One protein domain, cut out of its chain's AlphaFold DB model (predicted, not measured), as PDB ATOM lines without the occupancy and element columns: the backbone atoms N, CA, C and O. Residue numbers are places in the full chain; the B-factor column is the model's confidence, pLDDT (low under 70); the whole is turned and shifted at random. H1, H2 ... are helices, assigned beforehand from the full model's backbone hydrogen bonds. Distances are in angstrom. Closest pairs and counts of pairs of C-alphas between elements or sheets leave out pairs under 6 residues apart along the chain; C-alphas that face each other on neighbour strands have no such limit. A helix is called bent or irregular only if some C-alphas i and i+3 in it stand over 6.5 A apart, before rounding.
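AT A GLANCE: This is residues 12 to 131 of the 131 residues of an uncharacterized protein of Robiginitomaculum sp (UniProt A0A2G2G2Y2). Two long helices, H3 and H4, follow each other end to end as a bowed spine, and the chain folds back at both ends of it: at one end H5 makes a hairpin with H4 and H6 then crosses H4, at the other the short helices H2 and H1 make a loose return that stays clear of H3. The last residues, 123 to 131, stick out beyond the crossing. The printed part has 120 residues with six named helices, H1 to H6 in order along the chain, and no named strand; the class is all helix. The whole is extended, with a radius of gyration of the C-alphas of 24.5 A, and its C-alphas span 79 by 24 by 24 A, a rod.

IN THESE COORDINATES: The longest helix, H4, holds residues 61 to 90 and measures 44.2 A from its first to its last C-alpha, from (1.071, 40.583, 84.645) to (-30.950, 40.243, 54.172). Before it comes H3, residues 39 to 59, 30.6 A long. After H4 come H5, residues 96 to 103, 11.1 A long, and H6, residues 106 to 129, 33.8 A long, which ends at C-alpha 129 (12.369, 39.169, 70.882). H6 is neither bent nor irregular, but only just: C-alphas 107 and 110 are 6.4 A apart. H1, residues 12 to 18, begins at C-alpha 12 (14.660, 52.675, 73.608), and H2 holds residues 24 to 32.

HOW THE PARTS SIT: H4 touches H5 with residues 81 to 89 alone; the closest C-alphas, of Met 88 and Ile 96, are 6.1 A apart. They are a helical hairpin, at a shallow tilt of 12 degrees, opposite ways. Residues 67 to 74 of H4 touch residues 112 to 119 of H6, at a steep tilt of 50 degrees, opposite ways; the closest C-alphas, of Ala 71 and Val 115, are 6.2 A apart. H5 and H6 are close but not clearly touching, with the closest C-alphas, of Ala 103 and Phe 109, 6.8 A apart. H3 and H4 meet only through their link, and H3 touches no helix. H1 and H2 touch only at the corner by their link, with the C-alphas of Leu 17 and Leu 24 closest at 5.0 A. Both H1 and H2 are apart from H3. In H1, H2, H3 and H5 every O i to N i+4 pair is within hydrogen-bond range; in H4 25 of 26 are, in H6 18 of 20.

THE WHOLE: The C-alphas of Gly 34 and Leu 91, the two farthest apart, are 79.4 A apart. The printed part has no cut and ends at residue 131, the chain's last. No link is long; the link from H2 to H3, 6 residues, is short, and the others are tight. The mean pLDDT of the printed part is 72.3, and 57 residues are under 70, among them 12 to 47 and 122 to 131.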
ATOM      1  N   LYS A  12      13.445  52.316  74.359       51.03
ATOM      2  CA  LYS A  12      14.660  52.675  73.608       51.03
ATOM      3  C   LYS A  12      15.501  53.718  74.336       51.03
ATOM      4  O   LYS A  12      16.715  53.560  74.409       51.03
ATOM      5  N   ALA A  13      14.874  54.741  74.911       51.72
ATOM      6  CA  ALA A  13      15.561  55.758  75.698       51.72
ATOM      7  C   ALA A  13      16.181  55.147  76.961       51.72
ATOM      8  O   ALA A  13      17.366  55.338  77.190       51.72
ATOM      9  N   VAL A  14      15.434  54.332  77.709       50.72
ATOM     10  CA  VAL A  14      15.912  53.577  78.877       50.72
ATOM     11  C   VAL A  14      16.990  52.576  78.470       50.72
ATOM     12  O   VAL A  14      18.015  52.519  79.137       50.72
ATOM     13  N   SER A  15      16.848  51.870  77.342       49.44
ATOM     14  CA  SER A  15      17.904  50.988  76.827       49.44
ATOM     15  C   SER A  15      19.159  51.759  76.434       49.44
ATOM     16  O   SER A  15      20.237  51.276  76.717       49.44
ATOM     17  N   SER A  16      19.047  52.980  75.891       52.69
ATOM     18  CA  SER A  16      20.198  53.846  75.576       52.69
ATOM     19  C   SER A  16      20.770  54.567  76.802       52.69
ATOM     20  O   SER A  16      21.897  55.044  76.775       52.69
ATOM     21  N   LEU A  17      20.000  54.674  77.887       52.72
ATOM     22  CA  LEU A  17      20.463  55.204  79.170       52.72
ATOM     23  C   LEU A  17      21.197  54.116  79.970       52.72
ATOM     24  O   LEU A  17      22.188  54.423  80.628       52.72
ATOM     25  N   ILE A  18      20.731  52.865  79.881       52.59
ATOM     26  CA  ILE A  18      21.220  51.679  80.609       52.59
ATOM     27  C   ILE A  18      22.191  50.832  79.759       52.59
ATOM     28  O   ILE A  18      22.755  49.861  80.259       52.59
ATOM     29  N   ASP A  19      22.413  51.185  78.487       52.16
ATOM     30  CA  ASP A  19      23.172  50.343  77.561       52.16
ATOM     31  C   ASP A  19      24.577  50.044  78.085       52.16
ATOM     32  O   ASP A  19      25.323  50.938  78.494       52.16
ATOM     33  N   LYS A  20      24.937  48.764  78.057       49.56
ATOM     34  CA  LYS A  20      26.119  48.207  78.728       49.56
ATOM     35  C   LYS A  20      27.436  48.714  78.137       49.56
ATOM     36  O   LYS A  20      28.451  48.711  78.837       49.56
ATOM     37  N   ASP A  21      27.389  49.154  76.879       48.56
ATOM     38  CA  ASP A  21      28.569  49.515  76.094       48.56
ATOM     39  C   ASP A  21      28.602  51.006  75.699       48.56
ATOM     40  O   ASP A  21      29.687  51.549  75.515       48.56
ATOM     41  N   ASN A  22      27.449  51.694  75.625       50.00
ATOM     42  CA  ASN A  22      27.350  53.110  75.214       50.00
ATOM     43  C   ASN A  22      26.316  53.935  76.004       50.00
ATOM     44  O   ASN A  22      25.943  55.031  75.584       50.00
ATOM     45  N   GLY A  23      25.821  53.421  77.131       53.84
ATOM     46  CA  GLY A  23      24.783  54.086  77.904       53.84
ATOM     47  C   GLY A  23      25.257  55.412  78.494       53.84
ATOM     48  O   GLY A  23      26.350  55.488  79.055       53.84
ATOM     49  N   LEU A  24      24.425  56.456  78.433       54.62
ATOM     50  CA  LEU A  24      24.733  57.775  79.019       54.62
ATOM     51  C   LEU A  24      25.098  57.688  80.512       54.62
ATOM     52  O   LEU A  24      25.935  58.454  80.981       54.62
ATOM     53  N   LEU A  25      24.529  56.725  81.250       55.62
ATOM     54  CA  LEU A  25      24.881  56.465  82.651       55.62
ATOM     55  C   LEU A  25      26.244  55.769  82.808       55.62
ATOM     56  O   LEU A  25      26.954  56.045  83.769       55.62
ATOM     57  N   VAL A  26      26.642  54.917  81.858       57.22
ATOM     58  CA  VAL A  26      27.976  54.286  81.814       57.22
ATOM     59  C   VAL A  26      29.042  55.320  81.444       57.22
ATOM     60  O   VAL A  26      30.112  55.343  82.047       57.22
ATOM     61  N   GLN A  27      28.737  56.231  80.515       58.22
ATOM     62  CA  GLN A  27      29.616  57.341  80.136       58.22
ATOM     63  C   GLN A  27      29.757  58.381  81.256       58.22
ATOM     64  O   GLN A  27      30.871  58.810  81.553       58.22
ATOM     65  N   ALA A  28      28.656  58.740  81.925       54.56
ATOM     66  CA  ALA A  28      28.682  59.623  83.092       54.56
ATOM     67  C   ALA A  28      29.375  58.969  84.301       54.56
ATOM     68  O   ALA A  28      30.110  59.644  85.019       54.56
ATOM     69  N   GLY A  29      29.206  57.655  84.491       50.94
ATOM     70  CA  GLY A  29      29.917  56.870  85.502       50.94
ATOM     71  C   GLY A  29      31.428  56.829  85.263       50.94
ATOM     72  O   GLY A  29      32.190  57.140  86.173       50.94
ATOM     73  N   ASN A  30      31.865  56.567  84.024       52.47
ATOM     74  CA  ASN A  30      33.282  56.618  83.636       52.47
ATOM     75  C   ASN A  30      33.894  58.024  83.760       52.47
ATOM     76  O   ASN A  30      35.094  58.146  83.996       52.47
ATOM     77  N   TRP A  31      33.093  59.078  83.580       52.06
ATOM     78  CA  TRP A  31      33.551  60.466  83.674       52.06
ATOM     79  C   TRP A  31      33.669  60.969  85.123       52.06
ATOM     80  O   TRP A  31      34.557  61.769  85.411       52.06
ATOM     81  N   ILE A  32      32.813  60.498  86.039       56.28
ATOM     82  CA  ILE A  32      32.751  60.983  87.433       56.28
ATOM     83  C   ILE A  32      33.542  60.096  88.412       56.28
ATOM     84  O   ILE A  32      33.967  60.572  89.464       56.28
ATOM     85  N   GLY A  33      33.824  58.838  88.075       49.06
ATOM     86  CA  GLY A  33      34.653  57.977  88.913       49.06
ATOM     87  C   GLY A  33      35.241  56.834  88.108       49.06
ATOM     88  O   GLY A  33      34.537  55.885  87.785       49.06
ATOM     89  N   GLY A  34      36.542  56.908  87.820       48.03
ATOM     90  CA  GLY A  34      37.333  55.877  87.135       48.03
ATOM     91  C   GLY A  34      37.499  54.567  87.918       48.03
ATOM     92  O   GLY A  34      38.595  54.020  87.979       48.03
ATOM     93  N   PHE A  35      36.427  54.062  88.523       50.47
ATOM     94  CA  PHE A  35      36.327  52.717  89.064       50.47
ATOM     95  C   PHE A  35      35.684  51.834  87.999       50.47
ATOM     96  O   PHE A  35      34.464  51.710  87.899       50.47
ATOM     97  N   SER A  36      36.523  51.229  87.161       53.50
ATOM     98  CA  SER A  36      36.104  50.104  86.336       53.50
ATOM     99  C   SER A  36      35.577  49.012  87.266       53.50
ATOM    100  O   SER A  36      36.355  48.461  88.045       53.50
ATOM    101  N   TYR A  37      34.277  48.717  87.192       53.06
ATOM    102  CA  TYR A  37      33.681  47.565  87.866       53.06
ATOM    103  C   TYR A  37      34.565  46.334  87.665       53.06
ATOM    104  O   TYR A  37      34.923  46.003  86.526       53.06
ATOM    105  N   THR A  38      34.897  45.651  88.757       62.66
ATOM    106  CA  THR A  38      35.525  44.330  88.667       62.66
ATOM    107  C   THR A  38      34.579  43.367  87.939       62.66
ATOM    108  O   THR A  38      33.361  43.581  87.872       62.66
ATOM    109  N   ALA A  39      35.124  42.319  87.314       60.53
ATOM    110  CA  ALA A  39      34.304  41.368  86.564       60.53
ATOM    111  C   ALA A  39      33.238  40.709  87.462       60.53
ATOM    112  O   ALA A  39      32.126  40.452  86.989       60.53
ATOM    113  N   GLU A  40      33.546  40.519  88.753       60.78
ATOM    114  CA  GLU A  40      32.598  40.050  89.763       60.78
ATOM    115  C   GLU A  40      31.469  41.060  90.034       60.78
ATOM    116  O   GLU A  40      30.298  40.701  89.901       60.78
ATOM    117  N   GLU A  41      31.770  42.334  90.305       58.50
ATOM    118  CA  GLU A  41      30.726  43.346  90.563       58.50
ATOM    119  C   GLU A  41      29.836  43.582  89.331       58.50
ATOM    120  O   GLU A  41      28.631  43.820  89.445       58.50
ATOM    121  N   LYS A  42      30.399  43.460  88.121       61.84
ATOM    122  CA  LYS A  42      29.624  43.532  86.872       61.84
ATOM    123  C   LYS A  42      28.669  42.341  86.736       61.84
ATOM    124  O   LYS A  42      27.575  42.499  86.187       61.84
ATOM    125  N   ALA A  43      29.051  41.155  87.207       63.06
ATOM    126  CA  ALA A  43      28.184  39.979  87.204       63.06
ATOM    127  C   ALA A  43      27.044  40.119  88.226       63.06
ATOM    128  O   ALA A  43      25.887  39.867  87.876       63.06
ATOM    129  N   GLU A  44      27.338  40.599  89.434       68.81
ATOM    130  CA  GLU A  44      26.333  40.842  90.478       68.81
ATOM    131  C   GLU A  44      25.330  41.928  90.076       68.81
ATOM    132  O   GLU A  44      24.116  41.740  90.199       68.81
ATOM    133  N   ASN A  45      25.805  43.027  89.485       69.06
ATOM    134  CA  ASN A  45      24.926  44.101  89.033       69.06
ATOM    135  C   ASN A  45      24.017  43.641  87.873       69.06
ATOM    136  O   ASN A  45      22.831  43.961  87.834       69.06
ATOM    137  N   ASN A  46      24.518  42.788  86.970       66.25
ATOM    138  CA  ASN A  46      23.687  42.177  85.925       66.25
ATOM    139  C   ASN A  46      22.591  41.264  86.500       66.25
ATOM    140  O   ASN A  46      21.499  41.187  85.929       66.25
ATOM    141  N   LEU A  47      22.858  40.562  87.606       68.88
ATOM    142  CA  LEU A  47      21.843  39.755  88.290       68.88
ATOM    143  C   LEU A  47      20.776  40.645  88.938       68.88
ATOM    144  O   LEU A  47      19.587  40.359  88.791       68.88
ATOM    145  N   LEU A  48      21.176  41.752  89.566       72.50
ATOM    146  CA  LEU A  48      20.254  42.724  90.161       72.50
ATOM    147  C   LEU A  48      19.370  43.411  89.111       72.50
ATOM    148  O   LEU A  48      18.157  43.510  89.303       72.50
ATOM    149  N   VAL A  49      19.934  43.804  87.967       70.62
ATOM    150  CA  VAL A  49      19.173  44.385  86.845       70.62
ATOM    151  C   VAL A  49      18.158  43.381  86.290       70.62
ATOM    152  O   VAL A  49      17.003  43.738  86.050       70.62
ATOM    153  N   LYS A  50      18.542  42.105  86.148       67.44
ATOM    154  CA  LYS A  50      17.614  41.039  85.734       67.44
ATOM    155  C   LYS A  50      16.485  40.841  86.745       67.44
ATOM    156  O   LYS A  50      15.329  40.742  86.342       67.44
ATOM    157  N   GLN A  51      16.789  40.819  88.041       69.31
ATOM    158  CA  GLN A  51      15.779  40.690  89.096       69.31
ATOM    159  C   GLN A  51      14.826  41.893  89.140       69.31
ATOM    160  O   GLN A  51      13.620  41.719  89.319       69.31
ATOM    161  N   TRP A  52      15.336  43.106  88.927       70.88
ATOM    162  CA  TRP A  52      14.520  44.317  88.822       70.88
ATOM    163  C   TRP A  52      13.602  44.301  87.586       70.88
ATOM    164  O   TRP A  52      12.436  44.691  87.678       70.88
ATOM    165  N   GLY A  53      14.087  43.788  86.450       66.88
ATOM    166  CA  GLY A  53      13.276  43.568  85.249       66.88
ATOM    167  C   GLY A  53      12.189  42.504  85.440       66.88
ATOM    168  O   GLY A  53      11.052  42.701  85.015       66.88
ATOM    169  N   LEU A  54      12.497  41.407  86.141       68.81
ATOM    170  CA  LEU A  54      11.519  40.364  86.477       68.81
ATOM    171  C   LEU A  54      10.398  40.895  87.381       68.81
ATOM    172  O   LEU A  54       9.231  40.650  87.091       68.81
ATOM    173  N   LYS A  55      10.728  41.694  88.404       71.44
ATOM    174  CA  LYS A  55       9.727  42.330  89.283       71.44
ATOM    175  C   LYS A  55       8.796  43.283  88.532       71.44
ATOM    176  O   LYS A  55       7.615  43.373  88.849       71.44
ATOM    177  N   GLN A  56       9.304  43.988  87.521       66.25
ATOM    178  CA  GLN A  56       8.459  44.809  86.650       66.25
ATOM    179  C   GLN A  56       7.570  43.971  85.738       66.25
ATOM    180  O   GLN A  56       6.403  44.306  85.556       66.25
ATOM    181  N   LEU A  57       8.090  42.877  85.179       61.97
ATOM    182  CA  LEU A  57       7.289  41.953  84.376       61.97
ATOM    183  C   LEU A  57       6.148  41.333  85.192       61.97
ATOM    184  O   LEU A  57       5.040  41.213  84.670       61.97
ATOM    185  N   GLU A  58       6.407  40.999  86.456       64.56
ATOM    186  CA  GLU A  58       5.420  40.488  87.415       64.56
ATOM    187  C   GLU A  58       4.376  41.563  87.769       64.56
ATOM    188  O   GLU A  58       3.173  41.315  87.708       64.56
ATOM    189  N   ALA A  59       4.800  42.811  87.991       68.94
ATOM    190  CA  ALA A  59       3.884  43.937  88.196       68.94
ATOM    191  C   ALA A  59       3.004  44.253  86.963       68.94
ATOM    192  O   ALA A  59       1.911  44.805  87.104       68.94
ATOM    193  N   LEU A  60       3.452  43.896  85.755       64.69
ATOM    194  CA  LEU A  60       2.718  44.075  84.495       64.69
ATOM    195  C   LEU A  60       1.833  42.871  84.125       64.69
ATOM    196  O   LEU A  60       1.058  42.945  83.166       64.69
ATOM    197  N   GLU A  61       1.912  41.761  84.856       66.94
ATOM    198  CA  GLU A  61       1.071  40.583  84.645       66.94
ATOM    199  C   GLU A  61      -0.444  40.861  84.758       66.94
ATOM    200  O   GLU A  61      -1.172  40.490  83.825       66.94
ATOM    201  N   PRO A  62      -0.955  41.580  85.785       69.94
ATOM    202  CA  PRO A  62      -2.387  41.883  85.872       69.94
ATOM    203  C   PRO A  62      -2.887  42.732  84.693       69.94
ATOM    204  O   PRO A  62      -4.032  42.588  84.260       69.94
ATOM    205  N   PHE A  63      -2.021  43.561  84.101       72.88
ATOM    206  CA  PHE A  63      -2.368  44.379  82.940       72.88
ATOM    207  C   PHE A  63      -2.670  43.525  81.699       72.88
ATOM    208  O   PHE A  63      -3.617  43.804  80.961       72.88
ATOM    209  N   LYS A  64      -1.928  42.428  81.494       70.69
ATOM    210  CA  LYS A  64      -2.130  41.524  80.348       70.69
ATOM    211  C   LYS A  64      -3.468  40.787  80.405       70.69
ATOM    212  O   LYS A  64      -4.060  40.525  79.357       70.69
ATOM    213  N   VAL A  65      -3.955  40.459  81.603       78.00
ATOM    214  CA  VAL A  65      -5.265  39.810  81.787       78.00
ATOM    215  C   VAL A  65      -6.389  40.775  81.426       78.00
ATOM    216  O   VAL A  65      -7.259  40.436  80.623       78.00
ATOM    217  N   VAL A  66      -6.328  42.006  81.938       82.31
ATOM    218  CA  VAL A  66      -7.311  43.054  81.622       82.31
ATOM    219  C   VAL A  66      -7.321  43.355  80.122       82.31
ATOM    220  O   VAL A  66      -8.384  43.412  79.507       82.31
ATOM    221  N   GLN A  67      -6.146  43.451  79.500       82.38
ATOM    222  CA  GLN A  67      -6.025  43.704  78.066       82.38
ATOM    223  C   GLN A  67      -6.681  42.602  77.212       82.38
ATOM    224  O   GLN A  67      -7.338  42.918  76.221       82.38
ATOM    225  N   ARG A  68      -6.563  41.325  77.609       84.75
ATOM    226  CA  ARG A  68      -7.254  40.205  76.939       84.75
ATOM    227  C   ARG A  68      -8.768  40.307  77.061       84.75
ATOM    228  O   ARG A  68      -9.458  40.113  76.066       84.75
ATOM    229  N   ILE A  69      -9.276  40.615  78.254       87.31
ATOM    230  CA  ILE A  69     -10.720  40.746  78.494       87.31
ATOM    231  C   ILE A  69     -11.289  41.885  77.641       87.31
ATOM    232  O   ILE A  69     -12.297  41.699  76.966       87.31
ATOM    233  N   ILE A  70     -10.617  43.038  77.604       86.56
ATOM    234  CA  ILE A  70     -11.062  44.183  76.800       86.56
ATOM    235  C   ILE A  70     -10.991  43.853  75.302       86.56
ATOM    236  O   ILE A  70     -11.950  44.120  74.580       86.56
ATOM    237  N   ALA A  71      -9.906  43.234  74.827       87.56
ATOM    238  CA  ALA A  71      -9.786  42.826  73.426       87.56
ATOM    239  C   ALA A  71     -10.880  41.822  73.021       87.56
ATOM    240  O   ALA A  71     -11.477  41.964  71.954       87.56
ATOM    241  N   PHE A  72     -11.193  40.853  73.884       88.94
ATOM    242  CA  PHE A  72     -12.273  39.895  73.652       88.94
ATOM    243  C   PHE A  72     -13.647  40.579  73.599       88.94
ATOM    244  O   PHE A  72     -14.421  40.326  72.677       88.94
ATOM    245  N   SER A  73     -13.927  41.502  74.521       88.38
ATOM    246  CA  SER A  73     -15.162  42.296  74.519       88.38
ATOM    247  C   SER A  73     -15.314  43.145  73.253       88.38
ATOM    248  O   SER A  73     -16.406  43.223  72.690       88.38
ATOM    249  N   VAL A  74     -14.224  43.747  72.762       90.38
ATOM    250  CA  VAL A  74     -14.222  44.514  71.505       90.38
ATOM    251  C   VAL A  74     -14.501  43.612  70.301       90.38
ATOM    252  O   VAL A  74     -15.310  43.972  69.446       90.38
ATOM    253  N   LEU A  75     -13.877  42.432  70.235       89.50
ATOM    254  CA  LEU A  75     -14.136  41.460  69.169       89.50
ATOM    255  C   LEU A  75     -15.589  40.977  69.180       89.50
ATOM    256  O   LEU A  75     -16.214  40.899  68.125       89.50
ATOM    257  N   PHE A  76     -16.139  40.704  70.363       91.62
ATOM    258  CA  PHE A  76     -17.537  40.312  70.513       91.62
ATOM    259  C   PHE A  76     -18.494  41.411  70.034       91.62
ATOM    260  O   PHE A  76     -19.435  41.124  69.295       91.62
ATOM    261  N   LEU A  77     -18.227  42.673  70.387       89.00
ATOM    262  CA  LEU A  77     -19.016  43.815  69.923       89.00
ATOM    263  C   LEU A  77     -19.011  43.910  68.392       89.00
ATOM    264  O   LEU A  77     -20.073  44.031  67.786       89.00
ATOM    265  N   TRP A  78     -17.842  43.805  67.756       90.00
ATOM    266  CA  TRP A  78     -17.735  43.853  66.293       90.00
ATOM    267  C   TRP A  78     -18.389  42.650  65.605       90.00
ATOM    268  O   TRP A  78     -19.030  42.824  64.569       90.00
ATOM    269  N   ALA A  79     -18.300  41.454  66.191       91.38
ATOM    270  CA  ALA A  79     -19.022  40.282  65.704       91.38
ATOM    271  C   ALA A  79     -20.542  40.497  65.773       91.38
ATOM    272  O   ALA A  79     -21.249  40.233  64.802       91.38
ATOM    273  N   PHE A  80     -21.045  41.042  66.885       90.19
ATOM    274  CA  PHE A  80     -22.463  41.352  67.048       90.19
ATOM    275  C   PHE A  80     -22.939  42.408  66.041       90.19
ATOM    276  O   PHE A  80     -23.964  42.212  65.386       90.19
ATOM    277  N   VAL A  81     -22.183  43.494  65.858       89.44
ATOM    278  CA  VAL A  81     -22.467  44.524  64.843       89.44
ATOM    279  C   VAL A  81     -22.480  43.917  63.439       89.44
ATOM    280  O   VAL A  81     -23.411  44.176  62.678       89.44
ATOM    281  N   GLY A  82     -21.499  43.072  63.110       89.31
ATOM    282  CA  GLY A  82     -21.413  42.394  61.817       89.31
ATOM    283  C   GLY A  82     -22.610  41.483  61.542       89.31
ATOM    284  O   GLY A  82     -23.209  41.568  60.473       89.31
ATOM    285  N   VAL A  83     -23.017  40.668  62.519       91.62
ATOM    286  CA  VAL A  83     -24.206  39.807  62.398       91.62
ATOM    287  C   VAL A  83     -25.472  40.643  62.202       91.62
ATOM    288  O   VAL A  83     -26.246  40.363  61.290       91.62
ATOM    289  N   ASN A  84     -25.666  41.705  62.991       89.12
ATOM    290  CA  ASN A  84     -26.825  42.592  62.838       89.12
ATOM    291  C   ASN A  84     -26.846  43.277  61.465       89.12
ATOM    292  O   ASN A  84     -27.908  43.401  60.858       89.12
ATOM    293  N   TYR A  85     -25.681  43.677  60.952       88.31
ATOM    294  CA  TYR A  85     -25.562  44.256  59.619       88.31
ATOM    295  C   TYR A  85     -25.962  43.261  58.520       88.31
ATOM    296  O   TYR A  85     -26.762  43.605  57.654       88.31
ATOM    297  N   VAL A  86     -25.475  42.016  58.583       89.88
ATOM    298  CA  VAL A  86     -25.832  40.959  57.617       89.88
ATOM    299  C   VAL A  86     -27.330  40.654  57.654       89.88
ATOM    300  O   VAL A  86     -27.956  40.545  56.601       89.88
ATOM    301  N   VAL A  87     -27.926  40.571  58.847       90.38
ATOM    302  CA  VAL A  87     -29.374  40.352  59.003       90.38
ATOM    303  C   VAL A  87     -30.174  41.515  58.415       90.38
ATOM    304  O   VAL A  87     -31.139  41.285  57.692       90.38
ATOM    305  N   MET A  88     -29.772  42.762  58.671       88.25
ATOM    306  CA  MET A  88     -30.452  43.926  58.097       88.25
ATOM    307  C   MET A  88     -30.320  43.996  56.575       88.25
ATOM    308  O   MET A  88     -31.278  44.398  55.920       88.25
ATOM    309  N   LEU A  89     -29.170  43.591  56.027       88.56
ATOM    310  CA  LEU A  89     -28.948  43.500  54.584       88.56
ATOM    311  C   LEU A  89     -29.858  42.440  53.955       88.56
ATOM    312  O   LEU A  89     -30.455  42.697  52.916       88.56
ATOM    313  N   TRP A  90     -30.030  41.294  54.617       92.19
ATOM    314  CA  TRP A  90     -30.950  40.243  54.172       92.19
ATOM    315  C   TRP A  90     -32.426  40.665  54.217       92.19
ATOM    316  O   TRP A  90     -33.216  40.232  53.386       92.19
ATOM    317  N   LEU A  91     -32.793  41.534  55.164       90.88
ATOM    318  CA  LEU A  91     -34.141  42.093  55.310       90.88
ATOM    319  C   LEU A  91     -34.366  43.387  54.504       90.88
ATOM    320  O   LEU A  91     -35.414  44.011  54.666       90.88
ATOM    321  N   GLU A  92     -33.389  43.821  53.699       87.38
ATOM    322  CA  GLU A  92     -33.424  45.066  52.907       87.38
ATOM    323  C   GLU A  92     -33.863  46.299  53.721       87.38
ATOM    324  O   GLU A  92     -34.564  47.196  53.245       87.38
ATOM    325  N   HIS A  93     -33.467  46.355  54.996       85.75
ATOM    326  CA  HIS A  93     -33.982  47.367  55.907       85.75
ATOM    327  C   HIS A  93     -33.468  48.773  55.524       85.75
ATOM    328  O   HIS A  93     -32.260  48.980  55.401       85.75
ATOM    329  N   PRO A  94     -34.317  49.813  55.453       84.75
ATOM    330  CA  PRO A  94     -33.926  51.146  54.969       84.75
ATOM    331  C   PRO A  94     -32.924  51.897  55.872       84.75
ATOM    332  O   PRO A  94     -32.528  53.022  55.574       84.75
ATOM    333  N   GLN A  95     -32.527  51.318  57.008       85.38
ATOM    334  CA  GLN A  95     -31.611  51.927  57.980       85.38
ATOM    335  C   GLN A  95     -30.240  51.243  58.071       85.38
ATOM    336  O   GLN A  95     -29.468  51.590  58.967       85.38
ATOM    337  N   ILE A  96     -29.913  50.321  57.158       84.38
ATOM    338  CA  ILE A  96     -28.610  49.624  57.105       84.38
ATOM    339  C   ILE A  96     -27.435  50.616  57.218       84.38
ATOM    340  O   ILE A  96     -26.535  50.442  58.044       84.38
ATOM    341  N   ASP A  97     -27.493  51.720  56.468       83.44
ATOM    342  CA  ASP A  97     -26.433  52.734  56.446       83.44
ATOM    343  C   ASP A  97     -26.234  53.442  57.788       83.44
ATOM    344  O   ASP A  97     -25.126  53.876  58.100       83.44
ATOM    345  N   LYS A  98     -27.291  53.588  58.596       86.25
ATOM    346  CA  LYS A  98     -27.190  54.254  59.903       86.25
ATOM    347  C   LYS A  98     -26.402  53.400  60.890       86.25
ATOM    348  O   LYS A  98     -25.612  53.944  61.658       86.25
ATOM    349  N   LEU A  99     -26.586  52.081  60.839       82.38
ATOM    350  CA  LEU A  99     -25.887  51.138  61.708       82.38
ATOM    351  C   LEU A  99     -24.389  51.107  61.375       82.38
ATOM    352  O   LEU A  99     -23.554  51.198  62.275       82.38
ATOM    353  N   LEU A 100     -24.049  51.096  60.083       82.44
ATOM    354  CA  LEU A 100     -22.655  51.106  59.637       82.44
ATOM    355  C   LEU A 100     -21.971  52.462  59.886       82.44
ATOM    356  O   LEU A 100     -20.837  52.495  60.358       82.44
ATOM    357  N   LYS A 101     -22.675  53.584  59.674       86.56
ATOM    358  CA  LYS A 101     -22.180  54.929  60.030       86.56
ATOM    359  C   LYS A 101     -21.938  55.086  61.530       86.56
ATOM    360  O   LYS A 101     -20.984  55.753  61.917       86.56
ATOM    361  N   PHE A 102     -22.773  54.478  62.372       85.62
ATOM    362  CA  PHE A 102     -22.567  54.486  63.818       85.62
ATOM    363  C   PHE A 102     -21.361  53.629  64.228       85.62
ATOM    364  O   PHE A 102     -20.516  54.093  64.993       85.62
ATOM    365  N   ALA A 103     -21.231  52.418  63.679       84.06
ATOM    366  CA  ALA A 103     -20.091  51.538  63.945       84.06
ATOM    367  C   ALA A 103     -18.748  52.150  63.500       84.06
ATOM    368  O   ALA A 103     -17.743  52.016  64.194       84.06
ATOM    369  N   MET A 104     -18.754  52.871  62.376       87.38
ATOM    370  CA  MET A 104     -17.597  53.597  61.840       87.38
ATOM    371  C   MET A 104     -17.439  55.008  62.420       87.38
ATOM    372  O   MET A 104     -16.569  55.754  61.974       87.38
ATOM    373  N   SER A 105     -18.271  55.406  63.385       90.56
ATOM    374  CA  SER A 105     -18.143  56.720  64.012       90.56
ATOM    375  C   SER A 105     -16.832  56.822  64.785       90.56
ATOM    376  O   SER A 105     -16.369  55.845  65.378       90.56
ATOM    377  N   ASP A 106     -16.263  58.025  64.842       86.56
ATOM    378  CA  ASP A 106     -15.003  58.274  65.549       86.56
ATOM    379  C   ASP A 106     -15.049  57.824  67.022       86.56
ATOM    380  O   ASP A 106     -14.045  57.371  67.573       86.56
ATOM    381  N   TYR A 107     -16.228  57.875  67.647       85.50
ATOM    382  CA  TYR A 107     -16.448  57.447  69.028       85.50
ATOM    383  C   TYR A 107     -16.294  55.939  69.248       85.50
ATOM    384  O   TYR A 107     -15.951  55.522  70.351       85.50
ATOM    385  N   VAL A 108     -16.547  55.118  68.229       86.50
ATOM    386  CA  VAL A 108     -16.481  53.651  68.325       86.50
ATOM    387  C   VAL A 108     -15.216  53.130  67.649       86.50
ATOM    388  O   VAL A 108     -14.512  52.271  68.190       86.50
ATOM    389  N   PHE A 109     -14.878  53.685  66.490       86.25
ATOM    390  CA  PHE A 109     -13.778  53.214  65.665       86.25
ATOM    391  C   PHE A 109     -12.410  53.451  66.320       86.25
ATOM    392  O   PHE A 109     -11.627  52.510  66.455       86.25
ATOM    393  N   TRP A 110     -12.120  54.667  66.800       87.94
ATOM    394  CA  TRP A 110     -10.800  54.968  67.369       87.94
ATOM    395  C   TRP A 110     -10.488  54.180  68.648       87.94
ATOM    396  O   TRP A 110      -9.384  53.630  68.734       87.94
ATOM    397  N   PRO A 111     -11.410  54.046  69.622       88.62
ATOM    398  CA  PRO A 111     -11.141  53.244  70.812       88.62
ATOM    399  C   PRO A 111     -10.957  51.756  70.497       88.62
ATOM    400  O   PRO A 111     -10.049  51.123  71.037       88.62
ATOM    401  N   THR A 112     -11.771  51.189  69.600       88.56
ATOM    402  CA  THR A 112     -11.663  49.765  69.235       88.56
ATOM    403  C   THR A 112     -10.371  49.472  68.473       88.56
ATOM    404  O   THR A 112      -9.689  48.490  68.779       88.56
ATOM    405  N   LEU A 113      -9.966  50.365  67.566       87.62
ATOM    406  CA  LEU A 113      -8.682  50.293  66.874       87.62
ATOM    407  C   LEU A 113      -7.502  50.415  67.850       87.62
ATOM    408  O   LEU A 113      -6.538  49.656  67.743       87.62
ATOM    409  N   ALA A 114      -7.574  51.321  68.829       86.44
ATOM    410  CA  ALA A 114      -6.530  51.478  69.839       86.44
ATOM    411  C   ALA A 114      -6.346  50.193  70.663       86.44
ATOM    412  O   ALA A 114      -5.221  49.707  70.786       86.44
ATOM    413  N   VAL A 115      -7.435  49.587  71.145       86.31
ATOM    414  CA  VAL A 115      -7.389  48.312  71.885       86.31
ATOM    415  C   VAL A 115      -6.775  47.199  71.037       86.31
ATOM    416  O   VAL A 115      -5.863  46.512  71.503       86.31
ATOM    417  N   LEU A 116      -7.231  47.034  69.792       85.94
ATOM    418  CA  LEU A 116      -6.720  45.995  68.895       85.94
ATOM    419  C   LEU A 116      -5.245  46.220  68.552       85.94
ATOM    420  O   LEU A 116      -4.461  45.276  68.583       85.94
ATOM    421  N   SER A 117      -4.842  47.465  68.291       83.69
ATOM    422  CA  SER A 117      -3.450  47.805  67.983       83.69
ATOM    423  C   SER A 117      -2.514  47.541  69.167       83.69
ATOM    424  O   SER A 117      -1.456  46.940  68.983       83.69
ATOM    425  N   LEU A 118      -2.917  47.891  70.393       83.44
ATOM    426  CA  LEU A 118      -2.145  47.615  71.605       83.44
ATOM    427  C   LEU A 118      -2.081  46.116  71.913       83.44
ATOM    428  O   LEU A 118      -1.029  45.614  72.313       83.44
ATOM    429  N   TYR A 119      -3.189  45.392  71.729       82.88
ATOM    430  CA  TYR A 119      -3.255  43.949  71.972       82.88
ATOM    431  C   TYR A 119      -2.430  43.148  70.965       82.88
ATOM    432  O   TYR A 119      -1.542  42.385  71.352       82.88
ATOM    433  N   CYS A 120      -2.665  43.363  69.672       80.06
ATOM    434  CA  CYS A 120      -1.947  42.668  68.610       80.06
ATOM    435  C   CYS A 120      -0.476  43.103  68.548       80.06
ATOM    436  O   CYS A 120       0.397  42.245  68.403       80.06
ATOM    437  N   GLY A 121      -0.189  44.398  68.726       76.50
ATOM    438  CA  GLY A 121       1.167  44.954  68.710       76.50
ATOM    439  C   GLY A 121       2.040  44.458  69.863       76.50
ATOM    440  O   GLY A 121       3.196  44.086  69.648       76.50
ATOM    441  N   GLY A 122       1.481  44.350  71.074       68.12
ATOM    442  CA  GLY A 122       2.190  43.764  72.217       68.12
ATOM    443  C   GLY A 122       2.543  42.285  72.012       68.12
ATOM    444  O   GLY A 122       3.591  41.822  72.467       68.12
ATOM    445  N   GLY A 123       1.702  41.534  71.294       63.03
ATOM    446  CA  GLY A 123       1.972  40.141  70.928       63.03
ATOM    447  C   GLY A 123       3.046  39.991  69.846       63.03
ATOM    448  O   GLY A 123       3.904  39.114  69.953       63.03
ATOM    449  N   THR A 124       3.047  40.867  68.835       60.34
ATOM    450  CA  THR A 124       4.024  40.801  67.732       60.34
ATOM    451  C   THR A 124       5.431  41.138  68.208       60.34
ATOM    452  O   THR A 124       6.369  40.415  67.887       60.34
ATOM    453  N   LEU A 125       5.591  42.175  69.035       58.59
ATOM    454  CA  LEU A 125       6.904  42.561  69.567       58.59
ATOM    455  C   LEU A 125       7.539  41.450  70.417       58.59
ATOM    456  O   LEU A 125       8.713  41.140  70.237       58.59
ATOM    457  N   ASN A 126       6.748  40.779  71.261       56.81
ATOM    458  CA  ASN A 126       7.216  39.644  72.066       56.81
ATOM    459  C   ASN A 126       7.560  38.394  71.234       56.81
ATOM    460  O   ASN A 126       8.347  37.557  71.673       56.81
ATOM    461  N   SER A 127       6.970  38.244  70.046       54.91
ATOM    462  CA  SER A 127       7.306  37.161  69.114       54.91
ATOM    463  C   SER A 127       8.666  37.372  68.447       54.91
ATOM    464  O   SER A 127       9.315  36.388  68.096       54.91
ATOM    465  N   PHE A 128       9.081  38.622  68.232       56.97
ATOM    466  CA  PHE A 128      10.358  38.933  67.588       56.97
ATOM    467  C   PHE A 128      11.535  38.905  68.564       56.97
ATOM    468  O   PHE A 128      12.626  38.536  68.156       56.97
ATOM    469  N   THR A 129      11.323  39.225  69.843       53.12
ATOM    470  CA  THR A 129      12.369  39.169  70.882       53.12
ATOM    471  C   THR A 129      12.628  37.769  71.446       53.12
ATOM    472  O   THR A 129      13.625  37.572  72.132       53.12
ATOM    473  N   LYS A 130      11.747  36.791  71.187       48.00
ATOM    474  CA  LYS A 130      11.937  35.380  71.579       48.00
ATOM    475  C   LYS A 130      12.676  34.519  70.539       48.00
ATOM    476  O   LYS A 130      12.878  33.336  70.810       48.00
ATOM    477  N   LYS A 131      13.036  35.072  69.377       42.56
ATOM    478  CA  LYS A 131      13.950  34.441  68.408       42.56
ATOM    479  C   LYS A 131      15.371  34.922  68.650       42.56
ATOM    480  O   LYS A 131      16.275  34.082  68.470       42.56
TER     481      LYS A 131